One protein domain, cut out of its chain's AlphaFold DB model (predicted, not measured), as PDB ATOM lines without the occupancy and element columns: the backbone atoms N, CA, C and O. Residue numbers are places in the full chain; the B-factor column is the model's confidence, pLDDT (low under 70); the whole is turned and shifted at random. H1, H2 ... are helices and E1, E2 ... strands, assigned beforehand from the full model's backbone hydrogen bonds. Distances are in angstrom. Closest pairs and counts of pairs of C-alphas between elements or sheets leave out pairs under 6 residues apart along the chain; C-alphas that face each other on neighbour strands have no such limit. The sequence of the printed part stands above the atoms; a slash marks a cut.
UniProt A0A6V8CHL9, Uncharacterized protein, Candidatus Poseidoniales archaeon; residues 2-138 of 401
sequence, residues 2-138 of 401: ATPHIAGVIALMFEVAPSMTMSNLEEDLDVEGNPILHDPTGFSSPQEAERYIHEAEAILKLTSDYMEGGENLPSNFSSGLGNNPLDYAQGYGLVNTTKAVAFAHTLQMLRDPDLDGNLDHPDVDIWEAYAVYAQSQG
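AT A GLANCE: This is residues 2 to 138 of the 401 residues of an uncharacterized protein of Candidatus Poseidoniales archaeon (UniProt A0A6V8CHL9). H2, H3 and H4 pack together at steep tilts in a small core, with H2 near the middle, and H1 packs on H3 from outside this group, running the same way at a shallow tilt; the short hairpin of E1 and E2 leads straight into H2. Two long loops, residues 27 to 51 and 64 to 96, reach outward from this core. The 137 printed residues hold H1, E1, E2, H2, H3 and H4 in that order, mostly helix, with under half of the residues in named elements. The whole is only just compact, close to loose, with a radius of gyration of the C-alphas of 16.9 A and spans of 49 by 43 by 27 A.

HOW THE PARTS SIT: Look first at E1, residues 22 to 26, and E2, residues 52 to 54, an antiparallel hairpin: N 23 and O 53 are 2.9 A apart, within hydrogen-bond range. Next comes H2, residues 55 to 63; its Glu 55 and Ser 23 of E1 are the closest C-alphas, 5.2 A. The hub is H3, residues 97 to 111, which touches H2 with residues 99 to 104 alone, at a steep tilt of 52 degrees, opposite ways; the closest C-alphas are Thr 63 and Ala 100, 5.6 A. H1, residues 2 to 16, touches H3 at Met 13 and Val 101, their closest C-alphas, 5.0 A. H4, residues 126 to 136, touches H3 at Leu 107 and Ala 129, their closest C-alphas, 5.1 A; H1 and H4 are apart. In the four helices every O i to N i+4 pair is within hydrogen-bond range.

IN THESE COORDINATES: Find C-alpha 2 at (-32.176, 33.221, -110.038), where H1 begins its 21.8 A. H3 measures 21.1 A, H4 15.0 A; H4 ends at C-alpha 136, (-18.272, 31.244, -135.709).

THE WHOLE: The C-alphas of Phe 43 and Gly 138 are farthest apart, 54.4 A. The printed part has no cut; the links E1 to E2, H2 to H3 and H3 to H4 are long. Residue 30 is under 70 in pLDDT.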
ATOM      1  N   ALA A   2     -33.247  33.392-109.038       72.94
ATOM      2  CA  ALA A   2     -32.176  33.221-110.038       72.94
ATOM      3  C   ALA A   2     -31.631  31.777-110.147       72.94
ATOM      4  O   ALA A   2     -31.618  31.215-111.235       72.94
ATOM      5  N   THR A   3     -31.265  31.140-109.028       81.44
ATOM      6  CA  THR A   3     -30.617  29.811-108.994       81.44
ATOM      7  C   THR A   3     -31.291  28.725-109.855       81.44
ATOM      8  O   THR A   3     -30.585  28.121-110.658       81.44
ATOM      9  N   PRO A   4     -32.618  28.469-109.780       78.56
ATOM     10  CA  PRO A   4     -33.261  27.478-110.650       78.56
ATOM     11  C   PRO A   4     -33.281  27.858-112.141       78.56
ATOM     12  O   PRO A   4     -33.289  26.956-112.973       78.56
ATOM     13  N   HIS A   5     -33.238  29.148-112.504       82.56
ATOM     14  CA  HIS A   5     -33.095  29.547-113.911       82.56
ATOM     15  C   HIS A   5     -31.693  29.203-114.430       82.56
ATOM     16  O   HIS A   5     -31.571  28.613-115.498       82.56
ATOM     17  N   ILE A   6     -30.644  29.484-113.646       92.00
ATOM     18  CA  ILE A   6     -29.263  29.132-114.015       92.00
ATOM     19  C   ILE A   6     -29.082  27.608-114.080       92.00
ATOM     20  O   ILE A   6     -28.476  27.110-115.023       92.00
ATOM     21  N   ALA A   7     -29.682  26.853-113.155       90.06
ATOM     22  CA  ALA A   7     -29.705  25.391-113.226       90.06
ATOM     23  C   ALA A   7     -30.399  24.869-114.503       90.06
ATOM     24  O   ALA A   7     -29.939  23.893-115.089       90.06
ATOM     25  N   GLY A   8     -31.463  25.538-114.964       90.94
ATOM     26  CA  GLY A   8     -32.111  25.241-116.246       90.94
ATOM     27  C   GLY A   8     -31.216  25.528-117.458       90.94
ATOM     28  O   GLY A   8     -31.149  24.709-118.369       90.94
ATOM     29  N   VAL A   9     -30.473  26.641-117.454       95.12
ATOM     30  CA  VAL A   9     -29.489  26.950-118.512       95.12
ATOM     31  C   VAL A   9     -28.358  25.918-118.531       95.12
ATOM     32  O   VAL A   9     -28.029  25.403-119.594       95.12
ATOM     33  N   ILE A  10     -27.821  25.544-117.367       96.94
ATOM     34  CA  ILE A  10     -26.783  24.507-117.250       96.94
ATOM     35  C   ILE A  10     -27.300  23.144-117.745       96.94
ATOM     36  O   ILE A  10     -26.554  22.419-118.398       96.94
ATOM     37  N   ALA A  11     -28.572  22.804-117.508       96.69
ATOM     38  CA  ALA A  11     -29.173  21.584-118.049       96.69
ATOM     39  C   ALA A  11     -29.220  21.587-119.590       96.69
ATOM     40  O   ALA A  11     -28.821  20.598-120.199       96.69
ATOM     41  N   LEU A  12     -29.612  22.704-120.219       97.00
ATOM     42  CA  LEU A  12     -29.569  22.862-121.684       97.00
ATOM     43  C   LEU A  12     -28.136  22.780-122.233       97.00
ATOM     44  O   LEU A  12     -27.910  22.217-123.299       97.00
ATOM     45  N   MET A  13     -27.153  23.312-121.500       97.94
ATOM     46  CA  MET A  13     -25.741  23.201-121.876       97.94
ATOM     47  C   MET A  13     -25.249  21.747-121.814       97.94
ATOM     48  O   MET A  13     -24.547  21.322-122.721       97.94
ATOM     49  N   PHE A  14     -25.641  20.962-120.804       97.19
ATOM     50  CA  PHE A  14     -25.324  19.527-120.744       97.19
ATOM     51  C   PHE A  14     -26.079  18.686-121.784       97.19
ATOM     52  O   PHE A  14     -25.569  17.646-122.191       97.19
ATOM     53  N   GLU A  15     -27.262  19.117-122.232       96.38
ATOM     54  CA  GLU A  15     -28.005  18.457-123.316       96.38
ATOM     55  C   GLU A  15     -27.270  18.570-124.662       96.38
ATOM     56  O   GLU A  15     -27.220  17.595-125.410       96.38
ATOM     57  N   VAL A  16     -26.640  19.719-124.945       95.62
ATOM     58  CA  VAL A  16     -25.823  19.918-126.161       95.62
ATOM     59  C   VAL A  16     -24.345  19.546-125.996       95.62
ATOM     60  O   VAL A  16     -23.651  19.386-126.996       95.62
ATOM     61  N   ALA A  17     -23.852  19.443-124.758       96.81
ATOM     62  CA  ALA A  17     -22.451  19.180-124.440       96.81
ATOM     63  C   ALA A  17     -22.284  18.237-123.232       96.81
ATOM     64  O   ALA A  17     -21.804  18.647-122.168       96.81
ATOM     65  N   PRO A  18     -22.643  16.947-123.376       96.06
ATOM     66  CA  PRO A  18     -22.427  15.940-122.335       96.06
ATOM     67  C   PRO A  18     -20.940  15.705-122.007       96.06
ATOM     68  O   PRO A  18     -20.642  15.100-120.981       96.06
ATOM     69  N   SER A  19     -20.008  16.186-122.841       96.12
ATOM     70  CA  SER A  19     -18.559  16.128-122.595       96.12
ATOM     71  C   SER A  19     -18.004  17.209-121.655       96.12
ATOM     72  O   SER A  19     -16.795  17.225-121.432       96.12
ATOM     73  N   MET A  20     -18.824  18.122-121.112       96.81
ATOM     74  CA  MET A  20     -18.353  19.130-120.144       96.81
ATOM     75  C   MET A  20     -17.906  18.503-118.814       96.81
ATOM     76  O   MET A  20     -18.568  17.617-118.275       96.81
ATOM     77  N   THR A  21     -16.814  19.018-118.248       94.75
ATOM     78  CA  THR A  21     -16.169  18.515-117.024       94.75
ATOM     79  C   THR A  21     -15.664  19.654-116.117       94.75
ATOM     80  O   THR A  21     -16.055  20.814-116.267       94.75
ATOM     81  N   MET A  22     -14.807  19.343-115.137       94.25
ATOM     82  CA  MET A  22     -14.036  20.352-114.401       94.25
ATOM     83  C   MET A  22     -12.935  20.916-115.303       94.25
ATOM     84  O   MET A  22     -12.156  20.155-115.870       94.25
ATOM     85  N   SER A  23     -12.860  22.241-115.413       91.81
ATOM     86  CA  SER A  23     -11.830  22.918-116.206       91.81
ATOM     87  C   SER A  23     -10.515  23.055-115.431       91.81
ATOM     88  O   SER A  23     -10.487  22.906-114.214       91.81
ATOM     89  N   ASN A  24      -9.435  23.441-116.115       89.12
ATOM     90  CA  ASN A  24      -8.179  23.857-115.472       89.12
ATOM     91  C   ASN A  24      -8.173  25.354-115.070       89.12
ATOM     92  O   ASN A  24      -7.106  25.932-114.876       89.12
ATOM     93  N   LEU A  25      -9.339  26.009-115.007       90.25
ATOM     94  CA  LEU A  25      -9.482  27.433-114.676       90.25
ATOM     95  C   LEU A  25      -9.824  27.597-113.193       90.25
ATOM     96  O   LEU A  25     -10.684  26.882-112.687       90.25
ATOM     97  N   GLU A  26      -9.184  28.542-112.506       87.81
ATOM     98  CA  GLU A  26      -9.457  28.844-111.094       87.81
ATOM     99  C   GLU A  26     -10.645  29.812-110.911       87.81
ATOM    100  O   GLU A  26     -10.995  30.584-111.805       87.81
ATOM    101  N   GLU A  27     -11.270  29.773-109.732       82.75
ATOM    102  CA  GLU A  27     -12.342  30.685-109.315       82.75
ATOM    103  C   GLU A  27     -11.825  32.112-109.028       82.75
ATOM    104  O   GLU A  27     -10.817  32.298-108.339       82.75
ATOM    105  N   ASP A  28     -12.556  33.128-109.504       79.38
ATOM    106  CA  ASP A  28     -12.236  34.560-109.373       79.38
ATOM    107  C   ASP A  28     -12.464  35.098-107.940       79.38
ATOM    108  O   ASP A  28     -13.352  35.914-107.689       79.38
ATOM    109  N   LEU A  29     -11.683  34.621-106.969       72.19
ATOM    110  CA  LEU A  29     -11.793  35.015-105.559       72.19
ATOM    111  C   LEU A  29     -10.837  36.160-105.178       72.19
ATOM    112  O   LEU A  29      -9.664  36.153-105.544       72.19
ATOM    113  N   ASP A  30     -11.300  37.058-104.299       69.31
ATOM    114  CA  ASP A  30     -10.561  38.208-103.726       69.31
ATOM    115  C   ASP A  30      -9.264  37.859-102.943       69.31
ATOM    116  O   ASP A  30      -8.602  38.743-102.391       69.31
ATOM    117  N   VAL A  31      -8.899  36.579-102.825       72.06
ATOM    118  CA  VAL A  31      -7.796  36.079-101.987       72.06
ATOM    119  C   VAL A  31      -6.961  35.027-102.712       72.06
ATOM    120  O   VAL A  31      -7.486  34.007-103.136       72.06
ATOM    121  N   GLU A  32      -5.648  35.232-102.799       72.31
ATOM    122  CA  GLU A  32      -4.681  34.330-103.452       72.31
ATOM    123  C   GLU A  32      -4.535  32.961-102.737       72.31
ATOM    124  O   GLU A  32      -4.833  32.832-101.546       72.31
ATOM    125  N   GLY A  33      -4.045  31.937-103.453       77.75
ATOM    126  CA  GLY A  33      -3.822  30.574-102.942       77.75
ATOM    127  C   GLY A  33      -5.070  29.683-103.006       77.75
ATOM    128  O   GLY A  33      -6.013  30.002-103.713       77.75
ATOM    129  N   ASN A  34      -5.109  28.585-102.248       84.00
ATOM    130  CA  ASN A  34      -6.302  27.737-102.077       84.00
ATOM    131  C   ASN A  34      -7.075  28.116-100.792       84.00
ATOM    132  O   ASN A  34      -6.471  28.639 -99.851       84.00
ATOM    133  N   PRO A  35      -8.400  27.878-100.683       82.56
ATOM    134  CA  PRO A  35      -9.149  28.116 -99.459       82.56
ATOM    135  C   PRO A  35      -8.946  26.945 -98.489       82.56
ATOM    136  O   PRO A  35      -8.986  25.777 -98.878       82.56
ATOM    137  N   ILE A  36      -8.803  27.247 -97.199       86.50
ATOM    138  CA  ILE A  36      -8.883  26.224 -96.154       86.50
ATOM    139  C   ILE A  36     -10.357  26.065 -95.771       86.50
ATOM    140  O   ILE A  36     -10.929  26.903 -95.073       86.50
ATOM    141  N   LEU A  37     -10.978  24.983 -96.235       82.88
ATOM    142  CA  LEU A  37     -12.329  24.605 -95.853       82.88
ATOM    143  C   LEU A  37     -12.329  24.075 -94.418       82.88
ATOM    144  O   LEU A  37     -11.674  23.083 -94.088       82.88
ATOM    145  N   HIS A  38     -13.100  24.740 -93.562       86.44
ATOM    146  CA  HIS A  38     -13.361  24.314 -92.194       86.44
ATOM    147  C   HIS A  38     -14.727  23.630 -92.119       86.44
ATOM    148  O   HIS A  38     -15.746  24.235 -92.445       86.44
ATOM    149  N   ASP A  39     -14.754  22.385 -91.645       82.25
ATOM    150  CA  ASP A  39     -15.995  21.674 -91.336       82.25
ATOM    151  C   ASP A  39     -16.763  22.425 -90.224       82.25
ATOM    152  O   ASP A  39     -16.257  22.521 -89.100       82.25
ATOM    153  N   PRO A  40     -17.982  22.943 -90.488       79.50
ATOM    154  CA  PRO A  40     -18.743  23.728 -89.515       79.50
ATOM    155  C   PRO A  40     -19.244  22.896 -88.324       79.50
ATOM    156  O   PRO A  40     -19.688  23.461 -87.326       79.50
ATOM    157  N   THR A  41     -19.175  21.563 -88.402       84.62
ATOM    158  CA  THR A  41     -19.452  20.652 -87.283       84.62
ATOM    159  C   THR A  41     -18.210  20.351 -86.437       84.62
ATOM    160  O   THR A  41     -18.337  19.869 -85.312       84.62
ATOM    161  N   GLY A  42     -17.010  20.654 -86.949       81.56
ATOM    162  CA  GLY A  42     -15.731  20.452 -86.269       81.56
ATOM    163  C   GLY A  42     -15.264  18.996 -86.152       81.56
ATOM    164  O   GLY A  42     -14.321  18.739 -85.403       81.56
ATOM    165  N   PHE A  43     -15.895  18.040 -86.848       86.69
ATOM    166  CA  PHE A  43     -15.459  16.636 -86.841       86.69
ATOM    167  C   PHE A  43     -14.258  16.381 -87.760       86.69
ATOM    168  O   PHE A  43     -13.415  15.538 -87.447       86.69
ATOM    169  N   SER A  44     -14.172  17.102 -88.874       85.19
ATOM    170  CA  SER A  44     -13.106  16.972 -89.867       85.19
ATOM    171  C   SER A  44     -11.989  17.987 -89.619       85.19
ATOM    172  O   SER A  44     -12.248  19.158 -89.335       85.19
ATOM    173  N   SER A  45     -10.733  17.561 -89.783       87.75
ATOM    174  CA  SER A  45      -9.605  18.495 -89.894       87.75
ATOM    175  C   SER A  45      -9.836  19.472 -91.056       87.75
ATOM    176  O   SER A  45     -10.405  19.049 -92.066       87.75
ATOM    177  N   PRO A  46      -9.366  20.732 -90.968       87.81
ATOM    178  CA  PRO A  46      -9.448  21.665 -92.088       87.81
ATOM    179  C   PRO A  46      -8.716  21.108 -93.314       87.81
ATOM    180  O   PRO A  46      -7.643  20.516 -93.164       87.81
ATOM    181  N   GLN A  47      -9.290  21.288 -94.501       84.06
ATOM    182  CA  GLN A  47      -8.725  20.795 -95.760       84.06
ATOM    183  C   GLN A  47      -8.494  21.947 -96.731       84.06
ATOM    184  O   GLN A  47      -9.317  22.851 -96.837       84.06
ATOM    185  N   GLU A  48      -7.372  21.905 -97.434       85.31
ATOM    186  CA  GLU A  48      -7.110  22.773 -98.575       85.31
ATOM    187  C   GLU A  48      -7.929  22.267 -99.771       85.31
ATOM    188  O   GLU A  48      -7.903  21.070-100.059       85.31
ATOM    189  N   ALA A  49      -8.683  23.150-100.427       78.88
ATOM    190  CA  ALA A  49      -9.493  22.807-101.594       78.88
ATOM    191  C   ALA A  49      -8.912  23.420-102.872       78.88
ATOM    192  O   ALA A  49      -8.587  24.602-102.899       78.88
ATOM    193  N   GLU A  50      -8.816  22.630-103.938       80.94
ATOM    194  CA  GLU A  50      -8.495  23.148-105.269       80.94
ATOM    195  C   GLU A  50      -9.663  24.003-105.790       80.94
ATOM    196  O   GLU A  50     -10.829  23.676-105.561       80.94
ATOM    197  N   ARG A  51      -9.352  25.107-106.477       82.19
ATOM    198  CA  ARG A  51     -10.328  26.135-106.895       82.19
ATOM    199  C   ARG A  51     -10.816  26.006-108.335       82.19
ATOM    200  O   ARG A  51     -11.277  26.986-108.915       82.19
ATOM    201  N   TYR A  52     -10.664  24.834-108.937       89.25
ATOM    202  CA  TYR A  52     -11.046  24.641-110.327       89.25
ATOM    203  C   TYR A  52     -12.558  24.803-110.518       89.25
ATOM    204  O   TYR A  52     -13.339  24.198-109.783       89.25
ATOM    205  N   ILE A  53     -12.971  25.594-111.508       92.44
ATOM    206  CA  ILE A  53     -14.385  25.802-111.847       92.44
ATOM    207  C   ILE A  53     -14.861  24.794-112.896       92.44
ATOM    208  O   ILE A  53     -14.083  24.294-113.717       92.44
ATOM    209  N   HIS A  54     -16.158  24.489-112.896       95.69
ATOM    210  CA  HIS A  54     -16.744  23.630-113.926       95.69
ATOM    211  C   HIS A  54     -16.750  24.353-115.283       95.69
ATOM    212  O   HIS A  54     -16.957  25.563-115.349       95.69
ATOM    213  N   GLU A  55     -16.591  23.625-116.387       97.38
ATOM    214  CA  GLU A  55     -16.582  24.198-117.742       97.38
ATOM    215  C   GLU A  55     -17.863  24.981-118.060       97.38
ATOM    216  O   GLU A  55     -17.815  26.059-118.648       97.38
ATOM    217  N   ALA A  56     -19.003  24.501-117.560       97.31
ATOM    218  CA  ALA A  56     -20.276  25.221-117.620       97.31
ATOM    219  C   ALA A  56     -20.234  26.603-116.931       97.31
ATOM    220  O   ALA A  56     -20.853  27.544-117.418       97.31
ATOM    221  N   GLU A  57     -19.494  26.763-115.830       95.81
ATOM    222  CA  GLU A  57     -19.318  28.063-115.172       95.81
ATOM    223  C   GLU A  57     -18.421  28.982-116.011       95.81
ATOM    224  O   GLU A  57     -18.775  30.135-116.246       95.81
ATOM    225  N   ALA A  58     -17.307  28.459-116.532       96.38
ATOM    226  CA  ALA A  58     -16.411  29.207-117.413       96.38
ATOM    227  C   ALA A  58     -17.132  29.716-118.677       96.38
ATOM    228  O   ALA A  58     -16.994  30.883-119.042       96.38
ATOM    229  N   ILE A  59     -17.970  28.877-119.296       97.56
ATOM    230  CA  ILE A  59     -18.826  29.250-120.430       97.56
ATOM    231  C   ILE A  59     -19.794  30.375-120.041       97.56
ATOM    232  O   ILE A  59     -19.888  31.367-120.766       97.56
ATOM    233  N   LEU A  60     -20.479  30.280-118.896       97.06
ATOM    234  CA  LEU A  60     -21.384  31.333-118.415       97.06
ATOM    235  C   LEU A  60     -20.649  32.666-118.174       97.06
ATOM    236  O   LEU A  60     -21.132  33.712-118.609       97.06
ATOM    237  N   LYS A  61     -19.462  32.640-117.554       95.50
ATOM    238  CA  LYS A  61     -18.603  33.824-117.346       95.50
ATOM    239  C   LYS A  61     -18.141  34.464-118.662       95.50
ATOM    240  O   LYS A  61     -18.128  35.687-118.788       95.50
ATOM    241  N   LEU A  62     -17.805  33.645-119.660       95.75
ATOM    242  CA  LEU A  62     -17.345  34.102-120.977       95.75
ATOM    243  C   LEU A  62     -18.474  34.609-121.894       95.75
ATOM    244  O   LEU A  62     -18.188  35.323-122.852       95.75
ATOM    245  N   THR A  63     -19.739  34.270-121.616       95.44
ATOM    246  CA  THR A  63     -20.887  34.559-122.506       95.44
ATOM    247  C   THR A  63     -21.968  35.471-121.928       95.44
ATOM    248  O   THR A  63     -22.882  35.845-122.665       95.44
ATOM    249  N   SER A  64     -21.899  35.833-120.645       95.31
ATOM    250  CA  SER A  64     -22.872  36.742-120.022       95.31
ATOM    251  C   SER A  64     -22.804  38.156-120.612       95.31
ATOM    252  O   SER A  64     -21.745  38.626-121.028       95.31
ATOM    253  N   ASP A  65     -23.947  38.840-120.643       93.12
ATOM    254  CA  ASP A  65     -24.065  40.231-121.074       93.12
ATOM    255  C   ASP A  65     -23.991  41.152-119.846       93.12
ATOM    256  O   ASP A  65     -24.938  41.246-119.057       93.12
ATOM    257  N   TYR A  66     -22.852  41.820-119.664       92.94
ATOM    258  CA  TYR A  66     -22.635  42.769-118.570       92.94
ATOM    259  C   TYR A  66     -23.484  44.038-118.741       92.94
ATOM    260  O   TYR A  66     -23.503  44.646-119.811       92.94
ATOM    261  N   MET A  67     -24.177  44.464-117.680       90.12
ATOM    262  CA  MET A  67     -25.036  45.650-117.717       90.12
ATOM    263  C   MET A  67     -24.241  46.901-117.324       90.12
ATOM    264  O   MET A  67     -23.804  47.039-116.184       90.12
ATOM    265  N   GLU A  68     -24.088  47.842-118.261       85.75
ATOM    266  CA  GLU A  68     -23.378  49.115-118.034       85.75
ATOM    267  C   GLU A  68     -24.215  50.177-117.290       85.75
ATOM    268  O   GLU A  68     -23.678  51.197-116.856       85.75
ATOM    269  N   GLY A  69     -25.529  49.974-117.138       82.06
ATOM    270  CA  GLY A  69     -26.423  50.949-116.512       82.06
ATOM    271  C   GLY A  69     -27.755  50.358-116.055       82.06
ATOM    272  O   GLY A  69     -28.332  49.498-116.714       82.06
ATOM    273  N   GLY A  70     -28.234  50.830-114.904       78.94
ATOM    274  CA  GLY A  70     -29.444  50.359-114.230       78.94
ATOM    275  C   GLY A  70     -29.485  50.843-112.778       78.94
ATOM    276  O   GLY A  70     -28.508  51.406-112.277       78.94
ATOM    277  N   GLU A  71     -30.602  50.635-112.081       77.50
ATOM    278  CA  GLU A  71     -30.661  50.914-110.643       77.50
ATOM    279  C   GLU A  71     -29.834  49.896-109.844       77.50
ATOM    280  O   GLU A  71     -29.845  48.702-110.133       77.50
ATOM    281  N   ASN A  72     -29.162  50.362-108.788       80.88
ATOM    282  CA  ASN A  72     -28.354  49.554-107.858       80.88
ATOM    283  C   ASN A  72     -27.118  48.847-108.458       80.88
ATOM    284  O   ASN A  72     -26.467  48.084-107.742       80.88
ATOM    285  N   LEU A  73     -26.744  49.129-109.712       86.62
ATOM    286  CA  LEU A  73     -25.464  48.684-110.276       86.62
ATOM    287  C   LEU A  73     -24.287  49.521-109.726       86.62
ATOM    288  O   LEU A  73     -24.451  50.722-109.476       86.62
ATOM    289  N   PRO A  74     -23.098  48.924-109.523       82.62
ATOM    290  CA  PRO A  74     -21.925  49.640-109.033       82.62
ATOM    291  C   PRO A  74     -21.287  50.523-110.114       82.62
ATOM    292  O   PRO A  74     -21.297  50.216-111.301       82.62
ATOM    293  N   SER A  75     -20.646  51.611-109.689       82.25
ATOM    294  CA  SER A  75     -19.951  52.560-110.575       82.25
ATOM    295  C   SER A  75     -18.602  52.066-111.126       82.25
ATOM    296  O   SER A  75     -17.875  52.843-111.744       82.25
ATOM    297  N   ASN A  76     -18.210  50.824-110.831       84.94
ATOM    298  CA  ASN A  76     -16.903  50.260-111.156       84.94
ATOM    299  C   ASN A  76     -16.938  48.724-111.144       84.94
ATOM    300  O   ASN A  76     -17.615  48.125-110.312       84.94
ATOM    301  N   PHE A  77     -16.114  48.125-111.999       89.81
ATOM    302  CA  PHE A  77     -15.897  46.683-112.130       89.81
ATOM    303  C   PHE A  77     -14.396  46.351-112.081       89.81
ATOM    304  O   PHE A  77     -13.550  47.233-112.256       89.81
ATOM    305  N   SER A  78     -14.067  45.084-111.844       89.69
ATOM    306  CA  SER A  78     -12.755  44.486-112.110       89.69
ATOM    307  C   SER A  78     -12.765  43.755-113.461       89.69
ATOM    308  O   SER A  78     -13.811  43.604-114.093       89.69
ATOM    309  N   SER A  79     -11.597  43.315-113.930       90.56
ATOM    310  CA  SER A  79     -11.493  42.387-115.062       90.56
ATOM    311  C   SER A  79     -11.368  40.963-114.529       90.56
ATOM    312  O   SER A  79     -10.401  40.669-113.827       90.56
ATOM    313  N   GLY A  80     -12.335  40.108-114.858       90.31
ATOM    314  CA  GLY A  80     -12.303  38.674-114.577       90.31
ATOM    315  C   GLY A  80     -11.808  37.851-115.771       90.31
ATOM    316  O   GLY A  80     -11.105  38.347-116.659       90.31
ATOM    317  N   LEU A  81     -12.218  36.583-115.807       91.50
ATOM    318  CA  LEU A  81     -11.990  35.621-116.883       91.50
ATOM    319  C   LEU A  81     -12.221  36.237-118.279       91.50
ATOM    320  O   LEU A  81     -13.236  36.878-118.547       91.50
ATOM    321  N   GLY A  82     -11.250  36.063-119.180       88.88
ATOM    322  CA  GLY A  82     -11.295  36.609-120.547       88.88
ATOM    323  C   GLY A  82     -11.076  38.128-120.655       88.88
ATOM    324  O   GLY A  82     -11.080  38.659-121.764       88.88
ATOM    325  N   ASN A  83     -10.820  38.819-119.537       90.88
ATOM    326  CA  ASN A  83     -10.950  40.272-119.350       90.88
ATOM    327  C   ASN A  83     -12.402  40.787-119.372       90.88
ATOM    328  O   ASN A  83     -12.605  41.998-119.505       90.88
ATOM    329  N   ASN A  84     -13.403  39.914-119.218       92.19
ATOM    330  CA  ASN A  84     -14.793  40.352-119.088       92.19
ATOM    331  C   ASN A  84     -14.975  41.194-117.804       92.19
ATOM    332  O   ASN A  84     -14.293  40.934-116.805       92.19
ATOM    333  N   PRO A  85     -15.871  42.201-117.799       92.56
ATOM    334  CA  PRO A  85     -16.189  42.957-116.592       92.56
ATOM    335  C   PRO A  85     -16.792  42.064-115.499       92.56
ATOM    336  O   PRO A  85     -17.619  41.198-115.782       92.56
ATOM    337  N   LEU A  86     -16.384  42.302-114.254       92.00
ATOM    338  CA  LEU A  86     -16.821  41.576-113.064       92.00
ATOM    339  C   LEU A  86     -17.153  42.564-111.934       92.00
ATOM    340  O   LEU A  86     -16.337  43.417-111.587       92.00
ATOM    341  N   ASP A  87     -18.338  42.449-111.330       91.12
ATOM    342  CA  ASP A  87     -18.709  43.207-110.128       91.12
ATOM    343  C   ASP A  87     -19.454  42.362-109.070       91.12
ATOM    344  O   ASP A  87     -19.866  41.231-109.316       91.12
ATOM    345  N   TYR A  88     -19.616  42.907-107.859       87.19
ATOM    346  CA  TYR A  88     -20.198  42.189-106.713       87.19
ATOM    347  C   TYR A  88     -21.733  42.027-106.757       87.19
ATOM    348  O   TYR A  88     -22.294  41.320-105.918       87.19
ATOM    349  N   ALA A  89     -22.427  42.730-107.655       88.56
ATOM    350  CA  ALA A  89     -23.886  42.829-107.714       88.56
ATOM    351  C   ALA A  89     -24.493  41.960-108.829       88.56
ATOM    352  O   ALA A  89     -25.530  41.333-108.612       88.56
ATOM    353  N   GLN A  90     -23.844  41.904-109.996       90.62
ATOM    354  CA  GLN A  90     -24.246  41.086-111.153       90.62
ATOM    355  C   GLN A  90     -23.209  40.019-111.541       90.62
ATOM    356  O   GLN A  90     -23.476  39.210-112.431       90.62
ATOM    357  N   GLY A  91     -22.035  39.974-110.904       92.00
ATOM    358  CA  GLY A  91     -20.954  39.090-111.334       92.00
ATOM    359  C   GLY A  91     -20.466  39.503-112.721       92.00
ATOM    360  O   GLY A  91     -20.091  40.653-112.930       92.00
ATOM    361  N   TYR A  92     -20.533  38.570-113.671       94.12
ATOM    362  CA  TYR A  92     -20.222  38.787-115.090       94.12
ATOM    363  C   TYR A  92     -21.396  39.365-115.906       94.12
ATOM    364  O   TYR A  92     -21.267  39.562-117.112       94.12
ATOM    365  N   GLY A  93     -22.547  39.625-115.277       92.69
ATOM    366  CA  GLY A  93     -23.737  40.163-115.937       92.69
ATOM    367  C   GLY A  93     -24.894  39.176-116.054       92.69
ATOM    368  O   GLY A  93     -24.986  38.178-115.336       92.69
ATOM    369  N   LEU A  94     -25.814  39.470-116.973       92.50
ATOM    370  CA  LEU A  94     -26.981  38.637-117.229       92.50
ATOM    371  C   LEU A  94     -26.609  37.447-118.124       92.50
ATOM    372  O   LEU A  94     -26.062  37.615-119.211       92.50
ATOM    373  N   VAL A  95     -26.956  36.233-117.694       93.94
ATOM    374  CA  VAL A  95     -26.668  35.007-118.453       93.94
ATOM    375  C   VAL A  95     -27.396  34.999-119.799       93.94
ATOM    376  O   VAL A  95     -28.626  34.946-119.863       93.94
ATOM    377  N   ASN A  96     -26.623  34.977-120.886       92.69
ATOM    378  CA  ASN A  96     -27.139  34.825-122.238       92.69
ATOM    379  C   ASN A  96     -27.210  33.339-122.617       92.69
ATOM    380  O   ASN A  96     -26.241  32.754-123.102       92.69
ATOM    381  N   THR A  97     -28.381  32.728-122.419       92.25
ATOM    382  CA  THR A  97     -28.635  31.310-122.728       92.25
ATOM    383  C   THR A  97     -28.235  30.927-124.155       92.25
ATOM    384  O   THR A  97     -27.687  29.849-124.358       92.25
ATOM    385  N   THR A  98     -28.476  31.792-125.146       88.94
ATOM    386  CA  THR A  98     -28.163  31.497-126.553       88.94
ATOM    387  C   THR A  98     -26.657  31.410-126.780       88.94
ATOM    388  O   THR A  98     -26.197  30.435-127.367       88.94
ATOM    389  N   LYS A  99     -25.884  32.377-126.270       92.56
ATOM    390  CA  LYS A  99     -24.415  32.349-126.344       92.56
ATOM    391  C   LYS A  99     -23.834  31.168-125.556       92.56
ATOM    392  O   LYS A  99     -22.997  30.446-126.086       92.56
ATOM    393  N   ALA A 100     -24.318  30.931-124.334       95.88
ATOM    394  CA  ALA A 100     -23.845  29.850-123.466       95.88
ATOM    395  C   ALA A 100     -24.070  28.454-124.077       95.88
ATOM    396  O   ALA A 100     -23.146  27.642-124.124       95.88
ATOM    397  N   VAL A 101     -25.269  28.182-124.607       95.25
ATOM    398  CA  VAL A 101     -25.591  26.906-125.270       95.25
ATOM    399  C   VAL A 101     -24.841  26.769-126.602       95.25
ATOM    400  O   VAL A 101     -24.333  25.692-126.900       95.25
ATOM    401  N   ALA A 102     -24.688  27.845-127.383       93.31
ATOM    402  CA  ALA A 102     -23.913  27.812-128.626       93.31
ATOM    403  C   ALA A 102     -22.412  27.544-128.387       93.31
ATOM    404  O   ALA A 102     -21.793  26.780-129.132       93.31
ATOM    405  N   PHE A 103     -21.824  28.120-127.335       96.38
ATOM    406  CA  PHE A 103     -20.440  27.853-126.942       96.38
ATOM    407  C   PHE A 103     -20.279  26.424-126.393       96.38
ATOM    408  O   PHE A 103     -19.385  25.707-126.840       96.38
ATOM    409  N   ALA A 104     -21.192  25.949-125.538       97.12
ATOM    410  CA  ALA A 104     -21.201  24.554-125.086       97.12
ATOM    411  C   ALA A 104     -21.265  23.566-126.270       97.12
ATOM    412  O   ALA A 104     -20.440  22.660-126.370       97.12
ATOM    413  N   HIS A 105     -22.168  23.791-127.229       94.88
ATOM    414  CA  HIS A 105     -22.257  22.989-128.453       94.88
ATOM    415  C   HIS A 105     -20.972  23.056-129.300       94.88
ATOM    416  O   HIS A 105     -20.549  22.048-129.857       94.88
ATOM    417  N   THR A 106     -20.299  24.214-129.357       94.69
ATOM    418  CA  THR A 106     -18.992  24.347-130.030       94.69
ATOM    419  C   THR A 106     -17.921  23.482-129.356       94.69
ATOM    420  O   THR A 106     -17.153  22.825-130.052       94.69
ATOM    421  N   LEU A 107     -17.893  23.425-128.019       96.00
ATOM    422  CA  LEU A 107     -16.988  22.545-127.270       96.00
ATOM    423  C   LEU A 107     -17.272  21.060-127.561       96.00
ATOM    424  O   LEU A 107     -16.332  20.310-127.820       96.00
ATOM    425  N   GLN A 108     -18.546  20.643-127.600       96.06
ATOM    426  CA  GLN A 108     -18.911  19.271-127.980       96.06
ATOM    427  C   GLN A 108     -18.449  18.942-129.404       96.06
ATOM    428  O   GLN A 108     -17.743  17.959-129.580       96.06
ATOM    429  N   MET A 109     -18.766  19.783-130.396       93.81
ATOM    430  CA  MET A 109     -18.386  19.563-131.802       93.81
ATOM    431  C   MET A 109     -16.871  19.481-132.043       93.81
ATOM    432  O   MET A 109     -16.446  18.962-133.073       93.81
ATOM    433  N   LEU A 110     -16.052  20.029-131.142       94.06
ATOM    434  CA  LEU A 110     -14.595  19.919-131.222       94.06
ATOM    435  C   LEU A 110     -14.066  18.653-130.538       94.06
ATOM    436  O   LEU A 110     -13.093  18.087-131.025       94.06
ATOM    437  N   ARG A 111     -14.704  18.200-129.449       96.12
ATOM    438  CA  ARG A 111     -14.356  16.959-128.730       96.12
ATOM    439  C   ARG A 111     -14.877  15.691-129.415       96.12
ATOM    440  O   ARG A 111     -14.265  14.636-129.277       96.12
ATOM    441  N   ASP A 112     -16.002  15.808-130.113       94.94
ATOM    442  CA  ASP A 112     -16.826  14.746-130.700       94.94
ATOM    443  C   ASP A 112     -17.413  15.265-132.036       94.94
ATOM    444  O   ASP A 112     -18.513  15.828-132.062       94.94
ATOM    445  N   PRO A 113     -16.647  15.200-133.148       89.69
ATOM    446  CA  PRO A 113     -17.014  15.882-134.394       89.69
ATOM    447  C   PRO A 113     -18.081  15.178-135.244       89.69
ATOM    448  O   PRO A 113     -18.640  15.817-136.141       89.69
ATOM    449  N   ASP A 114     -18.350  13.887-135.016       89.50
ATOM    450  CA  ASP A 114     -19.406  13.132-135.710       89.50
ATOM    451  C   ASP A 114     -20.635  12.815-134.835       89.50
ATOM    452  O   ASP A 114     -21.669  12.402-135.372       89.50
ATOM    453  N   LEU A 115     -20.571  13.141-133.535       88.25
ATOM    454  CA  LEU A 115     -21.644  13.017-132.545       88.25
ATOM    455  C   LEU A 115     -22.087  11.562-132.302       88.25
ATOM    456  O   LEU A 115     -23.256  11.306-131.994       88.25
ATOM    457  N   ASP A 116     -21.160  10.601-132.415       91.25
ATOM    458  CA  ASP A 116     -21.399   9.198-132.039       91.25
ATOM    459  C   ASP A 116     -21.373   8.963-130.510       91.25
ATOM    460  O   ASP A 116     -21.893   7.951-130.023       91.25
ATOM    461  N   GLY A 117     -20.850   9.933-129.748       89.19
ATOM    462  CA  GLY A 117     -20.781   9.930-128.286       89.19
ATOM    463  C   GLY A 117     -19.462   9.411-127.702       89.19
ATOM    464  O   GLY A 117     -19.315   9.380-126.476       89.19
ATOM    465  N   ASN A 118     -18.497   9.019-128.537       93.38
ATOM    466  CA  ASN A 118     -17.105   8.819-128.146       93.38
ATOM    467  C   ASN A 118     -16.311  10.116-128.385       93.38
ATOM    468  O   ASN A 118     -16.474  10.782-129.399       93.38
ATOM    469  N   LEU A 119     -15.426  10.485-127.456       93.75
ATOM    470  CA  LEU A 119     -14.622  11.702-127.608       93.75
ATOM    471  C   LEU A 119     -13.345  11.399-128.403       93.75
ATOM    472  O   LEU A 119     -12.428  10.760-127.881       93.75
ATOM    473  N   ASP A 120     -13.288  11.880-129.644       93.25
ATOM    474  CA  ASP A 120     -12.113  11.831-130.525       93.25
ATOM    475  C   ASP A 120     -10.989  12.765-130.041       93.25
ATOM    476  O   ASP A 120      -9.801  12.448-130.175       93.25
ATOM    477  N   HIS A 121     -11.353  13.925-129.484       94.12
ATOM    478  CA  HIS A 121     -10.426  14.977-129.042       94.12
ATOM    479  C   HIS A 121     -10.752  15.445-127.606       94.12
ATOM    480  O   HIS A 121     -11.115  16.603-127.389       94.12
ATOM    481  N   PRO A 122     -10.678  14.554-126.596       93.12
ATOM    482  CA  PRO A 122     -11.081  14.849-125.215       93.12
ATOM    483  C   PRO A 122     -10.187  15.883-124.507       93.12
ATOM    484  O   PRO A 122     -10.505  16.301-123.398       93.12
ATOM    485  N   ASP A 123      -9.064  16.256-125.116       93.00
ATOM    486  CA  ASP A 123      -8.069  17.208-124.628       93.00
ATOM    487  C   ASP A 123      -8.323  18.667-125.048       93.00
ATOM    488  O   ASP A 123      -7.693  19.556-124.476       93.00
ATOM    489  N   VAL A 124      -9.271  18.930-125.962       94.38
ATOM    490  CA  VAL A 124      -9.684  20.297-126.347       94.38
ATOM    491  C   VAL A 124     -10.192  21.068-125.132       94.38
ATOM    492  O   VAL A 124     -11.092  20.587-124.436       94.38
ATOM    493  N   ASP A 125      -9.669  22.275-124.903       93.69
ATOM    494  CA  ASP A 125     -10.010  23.104-123.739       93.69
ATOM    495  C   ASP A 125     -11.013  24.245-124.024       93.69
ATOM    496  O   ASP A 125     -11.465  24.485-125.149       93.69
ATOM    497  N   ILE A 126     -11.386  24.958-122.956       95.31
ATOM    498  CA  ILE A 126     -12.324  26.087-122.996       95.31
ATOM    499  C   ILE A 126     -11.816  27.246-123.863       95.31
ATOM    500  O   ILE A 126     -12.629  27.908-124.502       95.31
ATOM    501  N   TRP A 127     -10.509  27.509-123.923       95.19
ATOM    502  CA  TRP A 127      -9.951  28.603-124.720       95.19
ATOM    503  C   TRP A 127      -9.876  28.263-126.204       95.19
ATOM    504  O   TRP A 127     -10.179  29.121-127.036       95.19
ATOM    505  N   GLU A 128      -9.530  27.022-126.546       94.06
ATOM    506  CA  GLU A 128      -9.574  26.531-127.925       94.06
ATOM    507  C   GLU A 128     -11.008  26.565-128.466       94.06
ATOM    508  O   GLU A 128     -11.266  27.145-129.527       94.06
ATOM    509  N   ALA A 129     -11.970  26.055-127.690       94.25
ATOM    510  CA  ALA A 129     -13.381  26.136-128.041       94.25
ATOM    511  C   ALA A 129     -13.900  27.584-128.078       94.25
ATOM    512  O   ALA A 129     -14.676  27.919-128.974       94.25
ATOM    513  N   TYR A 130     -13.451  28.471-127.178       94.19
ATOM    514  CA  TYR A 130     -13.832  29.890-127.190       94.19
ATOM    515  C   TYR A 130     -13.321  30.605-128.445       94.19
ATOM    516  O   TYR A 130     -14.048  31.396-129.046       94.19
ATOM    517  N   ALA A 131     -12.098  30.299-128.888       92.19
ATOM    518  CA  ALA A 131     -11.522  30.874-130.098       92.19
ATOM    519  C   ALA A 131     -12.311  30.482-131.360       92.19
ATOM    520  O   ALA A 131     -12.485  31.317-132.250       92.19
ATOM    521  N   VAL A 132     -12.820  29.246-131.433       90.62
ATOM    522  CA  VAL A 132     -13.705  28.789-132.521       90.62
ATOM    523  C   VAL A 132     -15.107  29.388-132.381       90.62
ATOM    524  O   VAL A 132     -15.658  29.890-133.362       90.62
ATOM    525  N   TYR A 133     -15.674  29.406-131.172       92.25
ATOM    526  CA  TYR A 133     -16.984  29.990-130.872       92.25
ATOM    527  C   TYR A 133     -17.047  31.475-131.276       92.25
ATOM    528  O   TYR A 133     -17.935  31.880-132.027       92.25
ATOM    529  N   ALA A 134     -16.057  32.273-130.870       88.81
ATOM    530  CA  ALA A 134     -15.985  33.702-131.175       88.81
ATOM    531  C   ALA A 134     -15.828  34.000-132.680       88.81
ATOM    532  O   ALA A 134     -16.305  35.029-133.150       88.81
ATOM    533  N   GLN A 135     -15.195  33.101-133.443       86.75
ATOM    534  CA  GLN A 135     -15.043  33.218-134.902       86.75
ATOM    535  C   GLN A 135     -16.233  32.660-135.698       86.75
ATOM    536  O   GLN A 135     -16.348  32.948-136.885       86.75
ATOM    537  N   SER A 136     -17.105  31.868-135.069       83.69
ATOM    538  CA  SER A 136     -18.272  31.244-135.709       83.69
ATOM    539  C   SER A 136     -19.588  31.984-135.457       83.69
ATOM    540  O   SER A 136     -20.621  31.570-135.979       83.69
ATOM    541  N   GLN A 137     -19.583  33.090-134.699       80.00
ATOM    542  CA  GLN A 137     -20.777  33.921-134.524       80.00
ATOM    543  C   GLN A 137     -21.123  34.650-135.830       80.00
ATOM    544  O   GLN A 137     -20.397  35.548-136.256       80.00
ATOM    545  N   GLY A 138     -22.259  34.302-136.433       78.44
ATOM    546  CA  GLY A 138     -22.845  35.030-137.555       78.44
ATOM    547  C   GLY A 138     -24.327  35.324-137.340       78.44
ATOM    548  O   GLY A 138     -25.005  34.661-136.553       78.44
TER     549      GLY A 138